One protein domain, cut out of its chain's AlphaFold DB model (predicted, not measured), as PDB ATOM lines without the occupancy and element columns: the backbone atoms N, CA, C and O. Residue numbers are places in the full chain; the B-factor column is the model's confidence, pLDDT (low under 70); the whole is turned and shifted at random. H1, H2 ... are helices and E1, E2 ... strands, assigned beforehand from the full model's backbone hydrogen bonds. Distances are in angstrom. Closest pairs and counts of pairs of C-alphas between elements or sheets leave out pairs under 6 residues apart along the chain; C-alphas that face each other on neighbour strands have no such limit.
ATOM      1  N   THR A   7      87.526 132.025 113.282       96.38
ATOM      2  CA  THR A   7      88.052 130.679 113.547       96.38
ATOM      3  C   THR A   7      89.542 130.759 113.821       96.38
ATOM      4  O   THR A   7      90.270 131.442 113.103       96.38
ATOM      5  N   TYR A   8      89.980 130.071 114.871       97.44
ATOM      6  CA  TYR A   8      91.331 130.169 115.401       97.44
ATOM      7  C   TYR A   8      92.019 128.815 115.392       97.44
ATOM      8  O   TYR A   8      91.486 127.807 115.866       97.44
ATOM      9  N   HIS A   9      93.232 128.815 114.866       97.19
ATOM     10  CA  HIS A   9      94.021 127.630 114.612       97.19
ATOM     11  C   HIS A   9      95.323 127.669 115.403       97.19
ATOM     12  O   HIS A   9      95.884 128.723 115.688       97.19
ATOM     13  N   CYS A  10      95.832 126.490 115.731       96.62
ATOM     14  CA  CYS A  10      97.221 126.329 116.127       96.62
ATOM     15  C   CYS A  10      98.128 126.623 114.917       96.62
ATOM     16  O   CYS A  10      97.742 126.243 113.811       96.62
ATOM     17  N   PRO A  11      99.360 127.138 115.097       94.62
ATOM     18  CA  PRO A  11     100.329 127.299 114.005       94.62
ATOM     19  C   PRO A  11     100.588 126.030 113.168       94.62
ATOM     20  O   PRO A  11     101.039 126.100 112.032       94.62
ATOM     21  N   CYS A  12     100.265 124.838 113.690       94.81
ATOM     22  CA  CYS A  12     100.293 123.580 112.930       94.81
ATOM     23  C   CYS A  12      99.060 123.330 112.032       94.81
ATOM     24  O   CYS A  12      98.844 122.185 111.609       94.81
ATOM     25  N   THR A  13      98.246 124.366 111.807       94.62
ATOM     26  CA  THR A  13      96.994 124.397 111.027       94.62
ATOM     27  C   THR A  13      95.833 123.577 111.587       94.62
ATOM     28  O   THR A  13      94.836 123.354 110.908       94.62
ATOM     29  N   SER A  14      95.919 123.132 112.843       95.62
ATOM     30  CA  SER A  14      94.788 122.474 113.507       95.62
ATOM     31  C   SER A  14      93.792 123.507 114.019       95.62
ATOM     32  O   SER A  14      94.180 124.381 114.794       95.62
ATOM     33  N   LEU A  15      92.516 123.376 113.654       96.88
ATOM     34  CA  LEU A  15      91.438 124.202 114.201       96.88
ATOM     35  C   LEU A  15      91.292 123.928 115.706       96.88
ATOM     36  O   LEU A  15      91.259 122.771 116.125       96.88
ATOM     37  N   LEU A  16      91.253 124.989 116.514       97.50
ATOM     38  CA  LEU A  16      91.145 124.899 117.974       97.50
ATOM     39  C   LEU A  16      89.767 125.343 118.460       97.50
ATOM     40  O   LEU A  16      89.134 124.636 119.242       97.50
ATOM     41  N   PHE A  17      89.291 126.501 117.999       97.31
ATOM     42  CA  PHE A  17      88.000 127.052 118.408       97.31
ATOM     43  C   PHE A  17      87.462 128.083 117.413       97.31
ATOM     44  O   PHE A  17      88.179 128.571 116.538       97.31
ATOM     45  N   ALA A  18      86.189 128.430 117.577       96.12
ATOM     46  CA  ALA A  18      85.523 129.524 116.887       96.12
ATOM     47  C   ALA A  18      84.929 130.512 117.896       96.12
ATOM     48  O   ALA A  18      84.556 130.120 119.002       96.12
ATOM     49  N   SER A  19      84.829 131.782 117.511       94.44
ATOM     50  CA  SER A  19      84.301 132.873 118.331       94.44
ATOM     51  C   SER A  19      83.481 133.843 117.481       94.44
ATOM     52  O   SER A  19      83.832 134.128 116.341       94.44
ATOM     53  N   SER A  20      82.417 134.405 118.048       93.44
ATOM     54  CA  SER A  20      81.646 135.502 117.451       93.44
ATOM     55  C   SER A  20      82.258 136.883 117.722       93.44
ATOM     56  O   SER A  20      81.599 137.914 117.578       93.44
ATOM     57  N   THR A  21      83.468 136.925 118.274       91.94
ATOM     58  CA  THR A  21      84.159 138.145 118.694       91.94
ATOM     59  C   THR A  21      85.658 137.977 118.480       91.94
ATOM     60  O   THR A  21      86.236 136.981 118.922       91.94
ATOM     61  N   LEU A  22      86.290 138.956 117.830       92.62
ATOM     62  CA  LEU A  22      87.737 138.969 117.605       92.62
ATOM     63  C   LEU A  22      88.499 138.862 118.930       92.62
ATOM     64  O   LEU A  22      88.221 139.624 119.862       92.62
ATOM     65  N   LEU A  23      89.518 137.999 118.998       93.50
ATOM     66  CA  LEU A  23      90.347 137.843 120.205       93.50
ATOM     67  C   LEU A  23      90.987 139.158 120.673       93.50
ATOM     68  O   LEU A  23      91.188 139.350 121.870       93.50
ATOM     69  N   THR A  24      91.294 140.071 119.752       91.75
ATOM     70  CA  THR A  24      91.871 141.392 120.055       91.75
ATOM     71  C   THR A  24      90.879 142.346 120.721       91.75
ATOM     72  O   THR A  24      91.297 143.290 121.387       91.75
ATOM     73  N   SER A  25      89.577 142.101 120.560       91.94
ATOM     74  CA  SER A  25      88.504 142.886 121.181       91.94
ATOM     75  C   SER A  25      88.051 142.327 122.533       91.94
ATOM     76  O   SER A  25      87.322 142.997 123.267       91.94
ATOM     77  N   LEU A  26      88.491 141.113 122.879       92.94
ATOM     78  CA  LEU A  26      88.209 140.496 124.167       92.94
ATOM     79  C   LEU A  26      89.115 141.066 125.272       92.94
ATOM     80  O   LEU A  26      90.261 141.445 125.013       92.94
ATOM     81  N   PRO A  27      88.636 141.102 126.530       93.75
ATOM     82  CA  PRO A  27      89.446 141.531 127.661       93.75
ATOM     83  C   PRO A  27      90.716 140.690 127.805       93.75
ATOM     84  O   PRO A  27      90.689 139.469 127.665       93.75
ATOM     85  N   GLN A  28      91.819 141.342 128.165       95.06
ATOM     86  CA  GLN A  28      93.071 140.668 128.488       95.06
ATOM     87  C   GLN A  28      93.315 140.662 129.990       95.06
ATOM     88  O   GLN A  28      93.032 141.624 130.714       95.06
ATOM     89  N   ARG A  29      93.884 139.562 130.465       91.31
ATOM     90  CA  ARG A  29      94.330 139.424 131.837       91.31
ATOM     91  C   ARG A  29      95.576 140.280 132.052       91.31
ATOM     92  O   ARG A  29      96.567 140.132 131.349       91.31
ATOM     93  N   LYS A  30      95.561 141.137 133.074       89.50
ATOM     94  CA  LYS A  30      96.687 142.043 133.376       89.50
ATOM     95  C   LYS A  30      97.995 141.319 133.697       89.50
ATOM     96  O   LYS A  30      99.059 141.833 133.385       89.50
ATOM     97  N   LEU A  31      97.895 140.156 134.336       86.75
ATOM     98  CA  LEU A  31      99.034 139.426 134.882       86.75
ATOM     99  C   LEU A  31      99.971 138.870 133.801       86.75
ATOM    100  O   LEU A  31     101.180 139.015 133.905       86.75
ATOM    101  N   ASP A  32      99.417 138.225 132.775       89.00
ATOM    102  CA  ASP A  32     100.191 137.537 131.734       89.00
ATOM    103  C   ASP A  32      99.722 137.870 130.310       89.00
ATOM    104  O   ASP A  32     100.130 137.229 129.345       89.00
ATOM    105  N   SER A  33      98.887 138.905 130.162       92.88
ATOM    106  CA  SER A  33      98.351 139.381 128.877       92.88
ATOM    107  C   SER A  33      97.587 138.321 128.075       92.88
ATOM    108  O   SER A  33      97.420 138.466 126.864       92.88
ATOM    109  N   THR A  34      97.120 137.257 128.729       95.50
ATOM    110  CA  THR A  34      96.269 136.247 128.093       95.50
ATOM    111  C   THR A  34      94.903 136.823 127.758       95.50
ATOM    112  O   THR A  34      94.338 137.604 128.526       95.50
ATOM    113  N   THR A  35      94.350 136.437 126.613       97.25
ATOM    114  CA  THR A  35      92.989 136.829 126.246       97.25
ATOM    115  C   THR A  35      91.990 135.990 127.031       97.25
ATOM    116  O   THR A  35      92.073 134.763 127.038       97.25
ATOM    117  N   ILE A  36      91.033 136.650 127.680       95.69
ATOM    118  CA  ILE A  36      89.957 136.009 128.432       95.69
ATOM    119  C   ILE A  36      88.844 135.657 127.445       95.69
ATOM    120  O   ILE A  36      88.164 136.543 126.928       95.69
ATOM    121  N   LEU A  37      88.653 134.363 127.200       96.00
ATOM    122  CA  LEU A  37      87.684 133.821 126.251       96.00
ATOM    123  C   LEU A  37      86.578 133.045 126.991       96.00
ATOM    124  O   LEU A  37      86.780 131.889 127.366       96.00
ATOM    125  N   PRO A  38      85.397 133.651 127.203       94.44
ATOM    126  CA  PRO A  38      84.223 132.930 127.692       94.44
ATOM    127  C   PRO A  38      83.750 131.866 126.690       94.44
ATOM    128  O   PRO A  38      83.427 132.200 125.554       94.44
ATOM    129  N   VAL A  39      83.647 130.607 127.110       91.88
ATOM    130  CA  VAL A  39      83.163 129.469 126.295       91.88
ATOM    131  C   VAL A  39      81.869 128.890 126.866       91.88
ATOM    132  O   VAL A  39      81.703 127.690 127.074       91.88
ATOM    133  N   THR A  40      80.933 129.780 127.181       83.06
ATOM    134  CA  THR A  40      79.650 129.435 127.794       83.06
ATOM    135  C   THR A  40      78.637 128.947 126.761       83.06
ATOM    136  O   THR A  40      78.528 129.498 125.670       83.06
ATOM    137  N   SER A  41      77.800 127.977 127.143       73.06
ATOM    138  CA  SER A  41      76.678 127.505 126.312       73.06
ATOM    139  C   SER A  41      75.609 128.584 126.083       73.06
ATOM    140  O   SER A  41      74.844 128.512 125.123       73.06
ATOM    141  N   SER A  42      75.538 129.577 126.974       76.56
ATOM    142  CA  SER A  42      74.669 130.745 126.848       76.56
ATOM    143  C   SER A  42      75.453 131.975 126.381       76.56
ATOM    144  O   SER A  42      76.598 132.144 126.802       76.56
ATOM    145  N   PRO A  43      74.833 132.880 125.604       76.56
ATOM    146  CA  PRO A  43      75.450 134.147 125.231       76.56
ATOM    147  C   PRO A  43      75.890 134.956 126.450       76.56
ATOM    148  O   PRO A  43      75.086 135.189 127.355       76.56
ATOM    149  N   THR A  44      77.133 135.437 126.448       74.94
ATOM    150  CA  THR A  44      77.660 136.282 127.529       74.94
ATOM    151  C   THR A  44      77.839 137.720 127.035       74.94
ATOM    152  O   THR A  44      78.548 137.935 126.051       74.94
ATOM    153  N   PRO A  45      77.229 138.737 127.672       75.88
ATOM    154  CA  PRO A  45      77.522 140.128 127.347       75.88
ATOM    155  C   PRO A  45      78.938 140.471 127.827       75.88
ATOM    156  O   PRO A  45      79.217 140.423 129.023       75.88
ATOM    157  N   ILE A  46      79.841 140.808 126.902       75.75
ATOM    158  CA  ILE A  46      81.211 141.237 127.245       75.75
ATOM    159  C   ILE A  46      81.208 142.688 127.750       75.75
ATOM    160  O   ILE A  46      82.002 143.058 128.611       75.75
ATOM    161  N   SER A  47      80.301 143.514 127.226       73.12
ATOM    162  CA  SER A  47      80.124 144.921 127.580       73.12
ATOM    163  C   SER A  47      78.639 145.295 127.474       73.12
ATOM    164  O   SER A  47      77.931 144.703 126.656       73.12
ATOM    165  N   PRO A  48      78.132 146.279 128.245       70.44
ATOM    166  CA  PRO A  48      76.731 146.719 128.176       70.44
ATOM    167  C   PRO A  48      76.271 147.160 126.779       70.44
ATOM    168  O   PRO A  48      75.072 147.191 126.516       70.44
ATOM    169  N   THR A  49      77.202 147.513 125.892       70.81
ATOM    170  CA  THR A  49      76.918 147.961 124.523       70.81
ATOM    171  C   THR A  49      77.327 146.952 123.450       70.81
ATOM    172  O   THR A  49      77.099 147.215 122.271       70.81
ATOM    173  N   SER A  50      77.944 145.820 123.817       73.00
ATOM    174  CA  SER A  50      78.400 144.829 122.840       73.00
ATOM    175  C   SER A  50      77.304 143.824 122.510       73.00
ATOM    176  O   SER A  50      76.470 143.479 123.348       73.00
ATOM    177  N   ASN A  51      77.375 143.269 121.302       78.62
ATOM    178  CA  ASN A  51      76.641 142.052 120.987       78.62
ATOM    179  C   ASN A  51      77.035 140.926 121.964       78.62
ATOM    180  O   ASN A  51      78.151 140.932 122.502       78.62
ATOM    181  N   PRO A  52      76.126 139.971 122.217       85.75
ATOM    182  CA  PRO A  52      76.446 138.812 123.027       85.75
ATOM    183  C   PRO A  52      77.552 137.981 122.375       85.75
ATOM    184  O   PRO A  52      77.545 137.755 121.164       85.75
ATOM    185  N   HIS A  53      78.478 137.508 123.199       89.44
ATOM    186  CA  HIS A  53      79.588 136.669 122.783       89.44
ATOM    187  C   HIS A  53      79.252 135.190 122.870       89.44
ATOM    188  O   HIS A  53      78.634 134.738 123.839       89.44
ATOM    189  N   PHE A  54      79.729 134.460 121.869       91.69
ATOM    190  CA  PHE A  54      79.704 133.014 121.784       91.69
ATOM    191  C   PHE A  54      81.070 132.515 121.330       91.69
ATOM    192  O   PHE A  54      81.622 133.035 120.362       91.69
ATOM    193  N   ALA A  55      81.561 131.460 121.966       94.12
ATOM    194  CA  ALA A  55      82.716 130.720 121.492       94.12
ATOM    195  C   ALA A  55      82.525 129.224 121.744       94.12
ATOM    196  O   ALA A  55      81.861 128.825 122.701       94.12
ATOM    197  N   THR A  56      83.105 128.401 120.876       94.75
ATOM    198  CA  THR A  56      83.082 126.941 120.998       94.75
ATOM    199  C   THR A  56      84.422 126.358 120.595       94.75
ATOM    200  O   THR A  56      85.037 126.810 119.629       94.75
ATOM    201  N   LEU A  57      84.858 125.327 121.311       96.19
ATOM    202  CA  LEU A  57      85.993 124.510 120.900       96.19
ATOM    203  C   LEU A  57      85.617 123.649 119.691       96.19
ATOM    204  O   LEU A  57      84.444 123.326 119.490       96.19
ATOM    205  N   TYR A  58      86.620 123.292 118.890       95.44
ATOM    206  CA  TYR A  58      86.462 122.365 117.771       95.44
ATOM    207  C   TYR A  58      86.293 120.918 118.249       95.44
ATOM    208  O   TYR A  58      85.407 120.206 117.781       95.44
ATOM    209  N   SER A  59      87.123 120.517 119.212       93.06
ATOM    210  CA  SER A  59      87.091 119.217 119.883       93.06
ATOM    211  C   SER A  59      86.561 119.349 121.310       93.06
ATOM    212  O   SER A  59      86.382 120.453 121.834       93.06
ATOM    213  N   LYS A  60      86.319 118.210 121.969       92.81
ATOM    214  CA  LYS A  60      85.990 118.200 123.398       92.81
ATOM    215  C   LYS A  60      87.120 118.827 124.204       92.81
ATOM    216  O   LYS A  60      88.295 118.664 123.883       92.81
ATOM    217  N   LEU A  61      86.764 119.517 125.282       91.94
ATOM    218  CA  LEU A  61      87.736 120.231 126.094       91.94
ATOM    219  C   LEU A  61      88.790 119.286 126.701       91.94
ATOM    220  O   LEU A  61      89.948 119.673 126.839       91.94
ATOM    221  N   GLU A  62      88.407 118.053 127.029       91.19
ATOM    222  CA  GLU A  62      89.280 117.013 127.593       91.19
ATOM    223  C   GLU A  62      90.438 116.661 126.657       91.19
ATOM    224  O   GLU A  62      91.545 116.431 127.126       91.19
ATOM    225  N   GLU A  63      90.207 116.697 125.341       91.06
ATOM    226  CA  GLU A  63      91.224 116.406 124.320       91.06
ATOM    227  C   GLU A  63      92.303 117.494 124.243       91.06
ATOM    228  O   GLU A  63      93.377 117.277 123.684       91.06
ATOM    229  N   HIS A  64      92.029 118.676 124.803       91.94
ATOM    230  CA  HIS A  64      92.977 119.779 124.856       91.94
ATOM    231  C   HIS A  64      93.737 119.855 126.176       91.94
ATOM    232  O   HIS A  64      94.741 120.559 126.233       91.94
ATOM    233  N   ILE A  65      93.291 119.189 127.243       92.12
ATOM    234  CA  ILE A  65      94.004 119.240 128.522       92.12
ATOM    235  C   ILE A  65      95.299 118.461 128.387       92.12
ATOM    236  O   ILE A  65      95.308 117.326 127.921       92.12
ATOM    237  N   PHE A  66      96.392 119.046 128.856       87.81
ATOM    238  CA  PHE A  66      97.615 118.292 129.047       87.81
ATOM    239  C   PHE A  66      97.409 117.185 130.096       87.81
ATOM    240  O   PHE A  66      97.279 117.475 131.287       87.81
ATOM    241  N   ASP A  67      97.410 115.930 129.644       80.50
ATOM    242  CA  ASP A  67      97.539 114.753 130.499       80.50
ATOM    243  C   ASP A  67      98.972 114.199 130.386       80.50
ATOM    244  O   ASP A  67      99.344 113.640 129.355       80.50
ATOM    245  N   PRO A  68      99.802 114.392 131.413       68.38
ATOM    246  CA  PRO A  68     101.160 113.851 131.487       68.38
ATOM    247  C   PRO A  68     101.250 112.347 131.783       68.38
ATOM    248  O   PRO A  68     102.367 111.858 131.963       68.38
ATOM    249  N   SER A  69     100.134 111.610 131.875       63.47
ATOM    250  CA  SER A  69     100.193 110.149 131.985       63.47
ATOM    251  C   SER A  69     101.058 109.570 130.861       63.47
ATOM    252  O   SER A  69     100.863 109.947 129.700       63.47
ATOM    253  N   PRO A  70     101.992 108.648 131.166       54.38
ATOM    254  CA  PRO A  70     102.729 107.927 130.141       54.38
ATOM    255  C   PRO A  70     101.716 107.271 129.200       54.38
ATOM    256  O   PRO A  70     100.912 106.442 129.628       54.38
ATOM    257  N   GLN A  71     101.690 107.693 127.937       50.66
ATOM    258  CA  GLN A  71     100.804 107.095 126.949       50.66
ATOM    259  C   GLN A  71     101.317 105.689 126.629       50.66
ATOM    260  O   GLN A  71     102.148 105.509 125.740       50.66
ATOM    261  N   ASP A  72     100.821 104.684 127.351       43.09
ATOM    262  CA  ASP A  72     100.944 103.295 126.925       43.09
ATOM    263  C   ASP A  72     100.160 103.143 125.617       43.09
ATOM    264  O   ASP A  72      98.929 103.144 125.572       43.09
ATOM    265  N   SER A  73     100.913 103.080 124.524       44.72
ATOM    266  CA  SER A  73     100.436 102.895 123.160       44.72
ATOM    267  C   SER A  73      99.343 101.826 123.072       44.72
ATOM    268  O   SER A  73      99.567 100.659 123.400       44.72
ATOM    269  N   HIS A  74      98.176 102.213 122.553       41.28
ATOM    270  CA  HIS A  74      97.145 101.294 122.088       41.28
ATOM    271  C   HIS A  74      97.745 100.260 121.124       41.28
ATOM    272  O   HIS A  74      98.068 100.587 119.983       41.28
ATOM    273  N   ASN A  75      97.834  98.998 121.548       39.03
ATOM    274  CA  ASN A  75      98.045  97.873 120.642       39.03
ATOM    275  C   ASN A  75      96.844  96.914 120.743       39.03
ATOM    276  O   ASN A  75      96.700  96.232 121.760       39.03
ATOM    277  N   PRO A  76      95.939  96.855 119.748       52.38
ATOM    278  CA  PRO A  76      94.740  96.040 119.844       52.38
ATOM    279  C   PRO A  76      94.939  94.682 119.155       52.38
ATOM    280  O   PRO A  76      94.334  94.447 118.113       52.38
ATOM    281  N   HIS A  77      95.739  93.758 119.705       34.41
ATOM    282  CA  HIS A  77      95.573  92.328 119.381       34.41
ATOM    283  C   HIS A  77      96.353  91.339 120.266       34.41
ATOM    284  O   HIS A  77      97.497  91.589 120.623       34.41
ATOM    285  N   ALA A  78      95.735  90.158 120.438       33.12
ATOM    286  CA  ALA A  78      96.292  88.843 120.811       33.12
ATOM    287  C   ALA A  78      96.194  88.359 122.284       33.12
ATOM    288  O   ALA A  78      97.124  88.421 123.076       33.12
ATOM    289  N   THR A  79      95.011  87.813 122.594       35.69
ATOM    290  CA  THR A  79      94.702  86.460 123.130       35.69
ATOM    291  C   THR A  79      95.736  85.594 123.891       35.69
ATOM    292  O   THR A  79      96.766  85.218 123.346       35.69
ATOM    293  N   ASN A  80      95.232  85.058 125.020       32.62
ATOM    294  CA  ASN A  80      95.326  83.690 125.586       32.62
ATOM    295  C   ASN A  80      96.653  83.105 126.134       32.62
ATOM    296  O   ASN A  80      97.550  82.761 125.376       32.62
ATOM    297  N   GLY A  81      96.614  82.703 127.421       30.78
ATOM    298  CA  GLY A  81      96.916  81.309 127.813       30.78
ATOM    299  C   GLY A  81      98.059  81.010 128.809       30.78
ATOM    300  O   GLY A  81      99.208  80.924 128.414       30.78
ATOM    301  N   SER A  82      97.666  80.657 130.045       30.59
ATOM    302  CA  SER A  82      98.189  79.598 130.951       30.59
ATOM    303  C   SER A  82      99.590  79.620 131.617       30.59
ATOM    304  O   SER A  82     100.627  79.581 130.973       30.59
ATOM    305  N   SER A  83      99.522  79.397 132.943       37.06
ATOM    306  CA  SER A  83     100.409  78.643 133.862       37.06
ATOM    307  C   SER A  83     101.786  79.173 134.302       37.06
ATOM    308  O   SER A  83     102.758  79.154 133.565       37.06
ATOM    309  N   ALA A  84     101.815  79.510 135.602       41.81
ATOM    310  CA  ALA A  84     102.834  79.297 136.641       41.81
ATOM    311  C   ALA A  84     104.312  79.116 136.241       41.81
ATOM    312  O   ALA A  84     104.645  78.140 135.592       41.81
ATOM    313  N   GLU A  85     105.200  79.922 136.845       32.41
ATOM    314  CA  GLU A  85     106.288  79.422 137.706       32.41
ATOM    315  C   GLU A  85     107.031  80.551 138.448       32.41
ATOM    316  O   GLU A  85     107.179  81.682 137.994       32.41
ATOM    317  N   LYS A  86     107.462  80.217 139.663       43.50
ATOM    318  CA  LYS A  86     108.029  81.079 140.703       43.50
ATOM    319  C   LYS A  86     109.538  81.251 140.502       43.50
ATOM    320  O   LYS A  86     110.264  80.266 140.601       43.50
ATOM    321  N   ARG A  87     110.048  82.484 140.373       38.62
ATOM    322  CA  ARG A  87     111.461  82.812 140.669       38.62
ATOM    323  C   ARG A  87     111.565  84.119 141.455       38.62
ATOM    324  O   ARG A  87     111.088  85.162 141.037       38.62
ATOM    325  N   VAL A  88     112.190  84.006 142.624       38.88
ATOM    326  CA  VAL A  88     112.610  85.099 143.509       38.88
ATOM    327  C   VAL A  88     113.937  85.671 143.005       38.88
ATOM    328  O   VAL A  88     114.783  84.873 142.590       38.88
ATOM    329  N   LYS A  89     114.106  86.998 143.155       36.72
ATOM    330  CA  LYS A  89     115.325  87.856 143.154       36.72
ATOM    331  C   LYS A  89     115.119  89.030 142.190       36.72
ATOM    332  O   LYS A  89     114.571  88.821 141.122       36.72
ATOM    333  N   LEU A  90     115.547  90.258 142.444       34.16
ATOM    334  CA  LEU A  90     116.316  90.914 143.502       34.16
ATOM    335  C   LEU A  90     116.198  92.410 143.147       34.16
ATOM    336  O   LEU A  90     116.254  92.722 141.963       34.16
ATOM    337  N   ASP A  91     115.980  93.268 144.145       43.97
ATOM    338  CA  ASP A  91     116.342  94.697 144.169       43.97
ATOM    339  C   ASP A  91     116.702  95.338 142.811       43.97
ATOM    340  O   ASP A  91     117.810  95.166 142.305       43.97
ATOM    341  N   GLN A  92     115.758  96.121 142.285       38.94
ATOM    342  CA  GLN A  92     116.038  97.365 141.572       38.94
ATOM    343  C   GLN A  92     114.810  98.263 141.720       38.94
ATOM    344  O   GLN A  92     113.851  98.199 140.955       38.94
ATOM    345  N   SER A  93     114.823  99.083 142.771       43.19
ATOM    346  CA  SER A  93     113.860 100.168 142.960       43.19
ATOM    347  C   SER A  93     114.164 101.293 141.965       43.19
ATOM    348  O   SER A  93     114.666 102.351 142.344       43.19
ATOM    349  N   VAL A  94     113.865 101.075 140.684       43.62
ATOM    350  CA  VAL A  94     113.677 102.178 139.738       43.62
ATOM    351  C   VAL A  94     112.400 102.879 140.185       43.62
ATOM    352  O   VAL A  94     111.306 102.329 140.072       43.62
ATOM    353  N   LYS A  95     112.562 104.044 140.819       39.12
ATOM    354  CA  LYS A  95     111.449 104.902 141.216       39.12
ATOM    355  C   LYS A  95     110.616 105.176 139.968       39.12
ATOM    356  O   LYS A  95     111.148 105.664 138.976       39.12
ATOM    357  N   SER A  96     109.351 104.791 140.060       42.09
ATOM    358  CA  SER A  96     108.266 105.135 139.155       42.09
ATOM    359  C   SER A  96     108.456 106.534 138.585       42.09
ATOM    360  O   SER A  96     108.657 107.476 139.353       42.09
ATOM    361  N   GLU A  97     108.371 106.654 137.262       52.31
ATOM    362  CA  GLU A  97     108.077 107.922 136.609       52.31
ATOM    363  C   GLU A  97     106.784 108.453 137.234       52.31
ATOM    364  O   GLU A  97     105.689 107.984 136.925       52.31
ATOM    365  N   GLU A  98     106.907 109.354 138.210       58.06
ATOM    366  CA  GLU A  98     105.769 110.126 138.681       58.06
ATOM    367  C   GLU A  98     105.303 110.915 137.463       58.06
ATOM    368  O   GLU A  98     105.976 111.856 137.033       58.06
ATOM    369  N   ALA A  99     104.195 110.467 136.864       57.09
ATOM    370  CA  ALA A  99     103.475 111.241 135.871       57.09
ATOM    371  C   ALA A  99     103.418 112.674 136.401       57.09
ATOM    372  O   ALA A  99     103.031 112.892 137.557       57.09
ATOM    373  N   LEU A 100     103.877 113.639 135.597       55.03
ATOM    374  CA  LEU A 100     103.784 115.042 135.991       55.03
ATOM    375  C   LEU A 100     102.319 115.329 136.384       55.03
ATOM    376  O   LEU A 100     101.411 114.608 135.992       55.03
ATOM    377  N   PRO A 101     102.016 116.322 137.214       61.41
ATOM    378  CA  PRO A 101     100.622 116.633 137.490       61.41
ATOM    379  C   PRO A 101      99.982 117.306 136.258       61.41
ATOM    380  O   PRO A 101     100.572 118.189 135.636       61.41
ATOM    381  N   LYS A 102      98.748 116.909 135.905       70.25
ATOM    382  CA  LYS A 102      97.899 117.556 134.866       70.25
ATOM    383  C   LYS A 102      97.604 119.038 135.144       70.25
ATOM    384  O   LYS A 102      97.157 119.801 134.290       70.25
ATOM    385  N   GLU A 103      97.814 119.415 136.392       79.81
ATOM    386  CA  GLU A 103      97.656 120.735 136.963       79.81
ATOM    387  C   GLU A 103      99.032 121.249 137.371       79.81
ATOM    388  O   GLU A 103      99.842 120.503 137.917       79.81
ATOM    389  N   PHE A 104      99.298 122.529 137.145       79.81
ATOM    390  CA  PHE A 104     100.490 123.159 137.695       79.81
ATOM    391  C   PHE A 104     100.100 124.380 138.511       79.81
ATOM    392  O   PHE A 104      99.145 125.093 138.196       79.81
ATOM    393  N   VAL A 105     100.843 124.607 139.586       79.56
ATOM    394  CA  VAL A 105     100.659 125.771 140.445       79.56
ATOM    395  C   VAL A 105     101.663 126.830 140.008       79.56
ATOM    396  O   VAL A 105     102.869 126.654 140.158       79.56
ATOM    397  N   ALA A 106     101.165 127.921 139.436       77.31
ATOM    398  CA  ALA A 106     101.967 129.092 139.129       77.31
ATOM    399  C   ALA A 106     102.195 129.898 140.414       77.31
ATOM    400  O   ALA A 106     101.233 130.278 141.080       77.31
ATOM    401  N   SER A 107     103.455 130.169 140.759       77.06
ATOM    402  CA  SER A 107     103.805 131.149 141.791       77.06
ATOM    403  C   SER A 107     103.718 132.557 141.210       77.06
ATOM    404  O   SER A 107     104.353 132.843 140.193       77.06
ATOM    405  N   LEU A 108     102.956 133.423 141.862       76.56
ATOM    406  CA  LEU A 108     102.736 134.819 141.505       76.56
ATOM    407  C   LEU A 108     103.250 135.726 142.628       76.56
ATOM    408  O   LEU A 108     103.505 135.267 143.742       76.56
ATOM    409  N   GLU A 109     103.392 137.020 142.349       73.25
ATOM    410  CA  GLU A 109     103.834 138.003 143.352       73.25
ATOM    411  C   GLU A 109     102.881 138.086 144.558       73.25
ATOM    412  O   GLU A 109     103.311 138.384 145.670       73.25
ATOM    413  N   ASP A 110     101.597 137.790 144.345       70.44
ATOM    414  CA  ASP A 110     100.519 137.854 145.331       70.44
ATOM    415  C   ASP A 110     100.048 136.478 145.838       70.44
ATOM    416  O   ASP A 110      99.116 136.410 146.642       70.44
ATOM    417  N   GLY A 111     100.695 135.379 145.429       80.94
ATOM    418  CA  GLY A 111     100.376 134.042 145.931       80.94
ATOM    419  C   GLY A 111     100.584 132.921 144.919       80.94
ATOM    420  O   GLY A 111     101.590 132.859 144.221       80.94
ATOM    421  N   PHE A 112      99.636 131.986 144.877       81.38
ATOM    422  CA  PHE A 112      99.689 130.808 144.017       81.38
ATOM    423  C   PHE A 112      98.391 130.659 143.233       81.38
ATOM    424  O   PHE A 112      97.306 130.902 143.760       81.38
ATOM    425  N   GLU A 113      98.497 130.205 141.990       86.75
ATOM    426  CA  GLU A 113      97.350 129.957 141.127       86.75
ATOM    427  C   GLU A 113      97.434 128.581 140.477       86.75
ATOM    428  O   GLU A 113      98.420 128.240 139.827       86.75
ATOM    429  N   LYS A 114      96.363 127.800 140.607       89.31
ATOM    430  CA  LYS A 114      96.259 126.481 139.990       89.31
ATOM    431  C   LYS A 114      95.758 126.599 138.548       89.31
ATOM    432  O   LYS A 114      94.681 127.148 138.305       89.31
ATOM    433  N   ARG A 115      96.540 126.076 137.599       92.38
ATOM    434  CA  ARG A 115      96.291 126.145 136.154       92.38
ATOM    435  C   ARG A 115      96.240 124.754 135.524       92.38
ATOM    436  O   ARG A 115      97.032 123.879 135.866       92.38
ATOM    437  N   TYR A 116      95.354 124.586 134.548       93.81
ATOM    438  CA  TYR A 116      95.254 123.394 133.701       93.81
ATOM    439  C   TYR A 116      95.666 123.783 132.281       93.81
ATOM    440  O   TYR A 116      94.977 124.577 131.637       93.81
ATOM    441  N   LEU A 117      96.813 123.286 131.814       94.88
ATOM    442  CA  LEU A 117      97.398 123.684 130.531       94.88
ATOM    443  C   LEU A 117      96.604 123.098 129.356       94.88
ATOM    444  O   LEU A 117      96.260 121.917 129.369       94.88
ATOM    445  N   LEU A 118      96.368 123.915 128.330       95.88
ATOM    446  CA  LEU A 118      95.729 123.504 127.085       95.88
ATOM    447  C   LEU A 118      96.750 123.372 125.960       95.88
ATOM    448  O   LEU A 118      97.555 124.279 125.728       95.88
ATOM    449  N   ARG A 119      96.682 122.255 125.239       95.88
ATOM    450  CA  ARG A 119      97.552 121.892 124.121       95.88
ATOM    451  C   ARG A 119      96.749 121.576 122.866       95.88
ATOM    452  O   ARG A 119      95.555 121.266 122.895       95.88
ATOM    453  N   CYS A 120      97.404 121.727 121.723       96.00
ATOM    454  CA  CYS A 120      96.850 121.297 120.451       96.00
ATOM    455  C   CYS A 120      96.848 119.764 120.397       96.00
ATOM    456  O   CYS A 120      97.899 119.162 120.582       96.00
ATOM    457  N   GLY A 121      95.717 119.132 120.070       91.50
ATOM    458  CA  GLY A 121      95.643 117.667 119.961       91.50
ATOM    459  C   GLY A 121      96.493 117.064 118.831       91.50
ATOM    460  O   GLY A 121      96.665 115.853 118.778       91.50
ATOM    461  N   LYS A 122      97.028 117.892 117.920       93.00
ATOM    462  CA  LYS A 122      97.867 117.460 116.789       93.00
ATOM    463  C   LYS A 122      99.367 117.584 117.062       93.00
ATOM    464  O   LYS A 122     100.102 116.638 116.814       93.00
ATOM    465  N   CYS A 123      99.838 118.760 117.484       94.38
ATOM    466  CA  CYS A 123     101.273 119.030 117.674       94.38
ATOM    467  C   CYS A 123     101.671 119.258 119.136       94.38
ATOM    468  O   CYS A 123     102.817 119.604 119.405       94.38
ATOM    469  N   GLU A 124     100.713 119.160 120.058       93.69
ATOM    470  CA  GLU A 124     100.892 119.356 121.498       93.69
ATOM    471  C   GLU A 124     101.396 120.745 121.921       93.69
ATOM    472  O   GLU A 124     101.634 120.979 123.107       93.69
ATOM    473  N   ALA A 125     101.520 121.704 120.999       94.31
ATOM    474  CA  ALA A 125     101.911 123.066 121.339       94.31
ATOM    475  C   ALA A 125     100.894 123.690 122.316       94.31
ATOM    476  O   ALA A 125      99.680 123.558 122.099       94.31
ATOM    477  N   PRO A 126     101.357 124.356 123.391       96.00
ATOM    478  CA  PRO A 126     100.472 125.017 124.336       96.00
ATOM    479  C   PRO A 126      99.820 126.237 123.686       96.00
ATOM    480  O   PRO A 126     100.498 127.037 123.043       96.00
ATOM    481  N   TRP A 127      98.514 126.403 123.884       96.81
ATOM    482  CA  TRP A 127      97.769 127.542 123.331       96.81
ATOM    483  C   TRP A 127      96.920 128.288 124.357       96.81
ATOM    484  O   TRP A 127      96.473 129.405 124.098       96.81
ATOM    485  N   GLY A 128      96.729 127.723 125.545       96.69
ATOM    486  CA  GLY A 128      95.938 128.357 126.586       96.69
ATOM    487  C   GLY A 128      96.019 127.630 127.915       96.69
ATOM    488  O   GLY A 128      96.785 126.682 128.080       96.69
ATOM    489  N   TYR A 129      95.207 128.070 128.866       96.31
ATOM    490  CA  TYR A 129      94.977 127.359 130.116       96.31
ATOM    491  C   TYR A 129      93.584 127.654 130.683       96.31
ATOM    492  O   TYR A 129      92.905 128.598 130.276       96.31
ATOM    493  N   LEU A 130      93.180 126.845 131.657       95.31
ATOM    494  CA  LEU A 130      92.033 127.076 132.535       95.31
ATOM    495  C   LEU A 130      92.531 127.316 133.958       95.31
ATOM    496  O   LEU A 130      93.604 126.838 134.328       95.31
ATOM    497  N   LEU A 131      91.740 128.015 134.762       93.38
ATOM    498  CA  LEU A 131      92.010 128.173 136.191       93.38
ATOM    499  C   LEU A 131      91.077 127.286 137.012       93.38
ATOM    500  O   LEU A 131      90.028 126.851 136.538       93.38
ATOM    501  N   ASP A 132      91.463 127.021 138.251       91.69
ATOM    502  CA  ASP A 132      90.629 126.305 139.212       91.69
ATOM    503  C   ASP A 132      89.556 127.217 139.826       91.69
ATOM    504  O   ASP A 132      89.801 128.404 140.037       91.69
ATOM    505  N   TRP A 133      88.378 126.683 140.160       89.50
ATOM    506  CA  TRP A 133      87.331 127.419 140.876       89.50
ATOM    507  C   TRP A 133      87.831 128.041 142.184       89.50
ATOM    508  O   TRP A 133      87.345 129.112 142.552       89.50
ATOM    509  N   ALA A 134      88.845 127.446 142.826       85.38
ATOM    510  CA  ALA A 134      89.508 127.998 144.007       85.38
ATOM    511  C   ALA A 134      90.116 129.399 143.787       85.38
ATOM    512  O   ALA A 134      90.291 130.149 144.745       85.38
ATOM    513  N   SER A 135      90.391 129.796 142.539       84.88
ATOM    514  CA  SER A 135      90.851 131.149 142.196       84.88
ATOM    515  C   SER A 135      89.754 132.221 142.309       84.88
ATOM    516  O   SER A 135      90.039 133.406 142.132       84.88
ATOM    517  N   TRP A 136      88.501 131.852 142.605       82.06
ATOM    518  CA  TRP A 136      87.377 132.783 142.719       82.06
ATOM    519  C   TRP A 136      86.684 132.710 144.074       82.06
ATOM    520  O   TRP A 136      86.171 131.671 144.475       82.06
ATOM    521  N   SER A 137      86.497 133.871 144.706       69.38
ATOM    522  CA  SER A 137      85.696 134.015 145.933       69.38
ATOM    523  C   SER A 137      84.226 133.610 145.758       69.38
ATOM    524  O   SER A 137      83.565 133.237 146.716       69.38
ATOM    525  N   ARG A 138      83.706 133.643 144.525       59.62
ATOM    526  CA  ARG A 138      82.341 133.204 144.170       59.62
ATOM    527  C   ARG A 138      82.247 131.696 143.872       59.62
ATOM    528  O   ARG A 138      81.205 131.230 143.419       59.62
ATOM    529  N   GLY A 139      83.341 130.960 144.065       57.62
ATOM    530  CA  GLY A 139      83.455 129.516 143.875       57.62
ATOM    531  C   GLY A 139      83.170 128.690 145.129       57.62
ATOM    532  O   GLY A 139      83.460 127.502 145.109       57.62
ATOM    533  N   GLU A 140      82.629 129.268 146.211       61.75
ATOM    534  CA  GLU A 140      82.273 128.501 147.416       61.75
ATOM    535  C   GLU A 140      81.406 127.280 147.056       61.75
ATOM    536  O   GLU A 140      80.316 127.408 146.495       61.75
ATOM    537  N   GLY A 141      81.924 126.082 147.340       72.31
ATOM    538  CA  GLY A 141      81.278 124.806 147.021       72.31
ATOM    539  C   GLY A 141      81.515 124.272 145.601       72.31
ATOM    540  O   GLY A 141      80.953 123.232 145.260       72.31
ATOM    541  N   LYS A 142      82.327 124.939 144.772       82.00
ATOM    542  CA  LYS A 142      82.806 124.423 143.481       82.00
ATOM    543  C   LYS A 142      84.284 124.071 143.581       82.00
ATOM    544  O   LYS A 142      85.083 124.868 144.059       82.00
ATOM    545  N   GLU A 143      84.641 122.902 143.073       83.38
ATOM    546  CA  GLU A 143      86.015 122.404 143.077       83.38
ATOM    547  C   GLU A 143      86.472 122.072 141.659       83.38
ATOM    548  O   GLU A 143      85.663 121.794 140.768       83.38
ATOM    549  N   GLY A 144      87.787 122.087 141.456       86.38
ATOM    550  CA  GLY A 144      88.402 121.699 140.201       86.38
ATOM    551  C   GLY A 144      88.341 122.794 139.141       86.38
ATOM    552  O   GLY A 144      88.188 123.985 139.406       86.38
ATOM    553  N   ARG A 145      88.501 122.374 137.894       90.50
ATOM    554  CA  ARG A 145      88.667 123.259 136.748       90.50
ATOM    555  C   ARG A 145      87.415 124.080 136.450       90.50
ATOM    556  O   ARG A 145      86.306 123.556 136.359       90.50
ATOM    557  N   ARG A 146      87.612 125.372 136.212       91.69
ATOM    558  CA  ARG A 146      86.576 126.275 135.726       91.69
ATOM    559  C   ARG A 146      86.538 126.261 134.198       91.69
ATOM    560  O   ARG A 146      87.356 126.907 133.561       91.69
ATOM    561  N   GLU A 147      85.589 125.527 133.625       92.69
ATOM    562  CA  GLU A 147      85.534 125.194 132.188       92.69
ATOM    563  C   GLU A 147      84.829 126.222 131.297       92.69
ATOM    564  O   GLU A 147      84.894 126.117 130.078       92.69
ATOM    565  N   ASP A 148      84.179 127.232 131.877       91.31
ATOM    566  CA  ASP A 148      83.427 128.262 131.149       91.31
ATOM    567  C   ASP A 148      84.291 129.442 130.668       91.31
ATOM    568  O   ASP A 148      83.791 130.313 129.954       91.31
ATOM    569  N   VAL A 149      85.573 129.502 131.046       93.56
ATOM    570  CA  VAL A 149      86.488 130.595 130.678       93.56
ATOM    571  C   VAL A 149      87.879 130.057 130.359       93.56
ATOM    572  O   VAL A 149      88.573 129.562 131.243       93.56
ATOM    573  N   LEU A 150      88.315 130.238 129.115       96.31
ATOM    574  CA  LEU A 150      89.666 129.922 128.660       96.31
ATOM    575  C   LEU A 150      90.553 131.166 128.709       96.31
ATOM    576  O   LEU A 150      90.106 132.278 128.431       96.31
ATOM    577  N   TYR A 151      91.831 130.963 129.001       96.81
ATOM    578  CA  TYR A 151      92.860 131.993 128.915       96.81
ATOM    579  C   TYR A 151      93.774 131.657 127.746       96.81
ATOM    580  O   TYR A 151      94.588 130.738 127.831       96.81
ATOM    581  N   VAL A 152      93.605 132.369 126.633       97.94
ATOM    582  CA  VAL A 152      94.338 132.111 125.389       97.94
ATOM    583  C   VAL A 152      95.690 132.815 125.443       97.94
ATOM    584  O   VAL A 152      95.767 134.019 125.707       97.94
ATOM    585  N   LEU A 153      96.764 132.060 125.214       96.75
ATOM    586  CA  LEU A 153      98.125 132.585 125.205       96.75
ATOM    587  C   LEU A 153      98.322 133.510 124.002       96.75
ATOM    588  O   LEU A 153      97.940 133.200 122.871       96.75
ATOM    589  N   LYS A 154      98.964 134.651 124.249       94.00
ATOM    590  CA  LYS A 154      99.252 135.635 123.208       94.00
ATOM    591  C   LYS A 154     100.136 135.019 122.119       94.00
ATOM    592  O   LYS A 154     101.210 134.506 122.416       94.00
ATOM    593  N   GLY A 155      99.691 135.116 120.866       92.62
ATOM    594  CA  GLY A 155     100.430 134.628 119.696       92.62
ATOM    595  C   GLY A 155     100.467 133.105 119.545       92.62
ATOM    596  O   GLY A 155     101.171 132.612 118.675       92.62
ATOM    597  N   ALA A 156      99.738 132.353 120.375       95.06
ATOM    598  CA  ALA A 156      99.705 130.894 120.276       95.06
ATOM    599  C   ALA A 156      98.626 130.366 119.318       95.06
ATOM    600  O   ALA A 156      98.583 129.165 119.042       95.06
ATOM    601  N   VAL A 157      97.746 131.249 118.838       96.44
ATOM    602  CA  VAL A 157      96.692 130.939 117.872       96.44
ATOM    603  C   VAL A 157      96.660 131.990 116.771       96.44
ATOM    604  O   VAL A 157      96.988 133.151 117.016       96.44
ATOM    605  N   GLU A 158      96.230 131.577 115.587       94.62
ATOM    606  CA  GLU A 158      96.142 132.412 114.388       94.62
ATOM    607  C   GLU A 158      94.722 132.360 113.824       94.62
ATOM    608  O   GLU A 158      94.061 131.319 113.868       94.62
ATOM    609  N   GLU A 159      94.239 133.485 113.303       93.50
ATOM    610  CA  GLU A 159      92.935 133.550 112.648       93.50
ATOM    611  C   GLU A 159      93.011 132.986 111.223       93.50
ATOM    612  O   GLU A 159      93.997 133.182 110.510       93.50
ATOM    613  N   THR A 160      91.957 132.300 110.775       86.62
ATOM    614  CA  THR A 160      91.905 131.680 109.437       86.62
ATOM    615  C   THR A 160      92.189 132.660 108.300       86.62
ATOM    616  O   THR A 160      92.842 132.290 107.324       86.62
ATOM    617  N   GLU A 161      91.732 133.909 108.414       77.50
ATOM    618  CA  GLU A 161      91.988 134.936 107.397       77.50
ATOM    619  C   GLU A 161      93.475 135.306 107.272       77.50
ATOM    620  O   GLU A 161      93.920 135.722 106.197       77.50
ATOM    621  N   GLU A 162      94.254 135.138 108.344       73.38
ATOM    622  CA  GLU A 162      95.695 135.399 108.362       73.38
ATOM    623  C   GLU A 162      96.503 134.183 107.889       73.38
ATOM    624  O   GLU A 162      97.482 134.358 107.164       73.38
ATOM    625  N   MET A 163      96.052 132.955 108.183       73.06
ATOM    626  CA  MET A 163      96.711 131.722 107.718       73.06
ATOM    627  C   MET A 163      96.826 131.625 106.190       73.06
ATOM    628  O   MET A 163      97.783 131.057 105.672       73.06
ATOM    629  N   GLY A 164      95.858 132.178 105.454       59.41
ATOM    630  CA  GLY A 164      95.849 132.167 103.987       59.41
ATOM    631  C   GLY A 164      96.786 133.184 103.324       59.41
ATOM    632  O   GLY A 164      96.843 133.231 102.098       59.41
ATOM    633  N   ARG A 165      97.482 134.025 104.102       62.81
ATOM    634  CA  ARG A 165      98.389 135.071 103.591       62.81
ATOM    635  C   ARG A 165      99.874 134.677 103.628       62.81
ATOM    636  O   ARG A 165     100.711 135.537 103.352       62.81
TER     637      ARG A 165
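AT A GLANCE: This is residues 7 to 165 of the 166 residues of an uncharacterized protein of Elsinoe ampelina (UniProt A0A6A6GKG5). A body with little regular structure holds a strongly twisted sheet, E3-E8-E7-E6-E5, and a small sheet, E1-E2-E4; a long loop, residues 71 to 96, sticks out and makes the length. Both sheets are antiparallel. The printed part has 159 residues, of which only 48 are in named elements, and these are mostly strand: eight named strands and two named helices, in order E1 E2 E3 E4 H1 E5 E6 E7 E8 H2. The whole is loose, radius of gyration of the C-alphas 21.1 A, spanning 76 by 42 by 27 A.

IN THESE COORDINATES: E3 is residues 35 to 38, E8 149 to 152, E7 126 to 131, E6 111 to 119, 25.1 A from first to last C-alpha, E5 103 to 108. E1, 7 to 9, begins at C-alpha (88.052, 130.679, 113.547); E2 is 15 to 19, E4 55 to 57, H1 61 to 64; H2, 160 to 163, ends at (96.711, 131.722, 107.718).

HOW THE PARTS SIT: E5 E6 E7 E8 form a meander, each strand the antiparallel neighbour of the one before; N 106 and O 113 of E5 and E6 are 2.8 A apart, within hydrogen-bond range. H1 is on this sheet, height 8.2 A; H2 only grazes the other. Both helices are too short for O i to N i+4 pairs.

THE WHOLE: The printed part has no cut. The link H1 to E5 is long, 38 residues. Residues 68 to 101, 137 to 140 and 164 to 165 have pLDDT under 70.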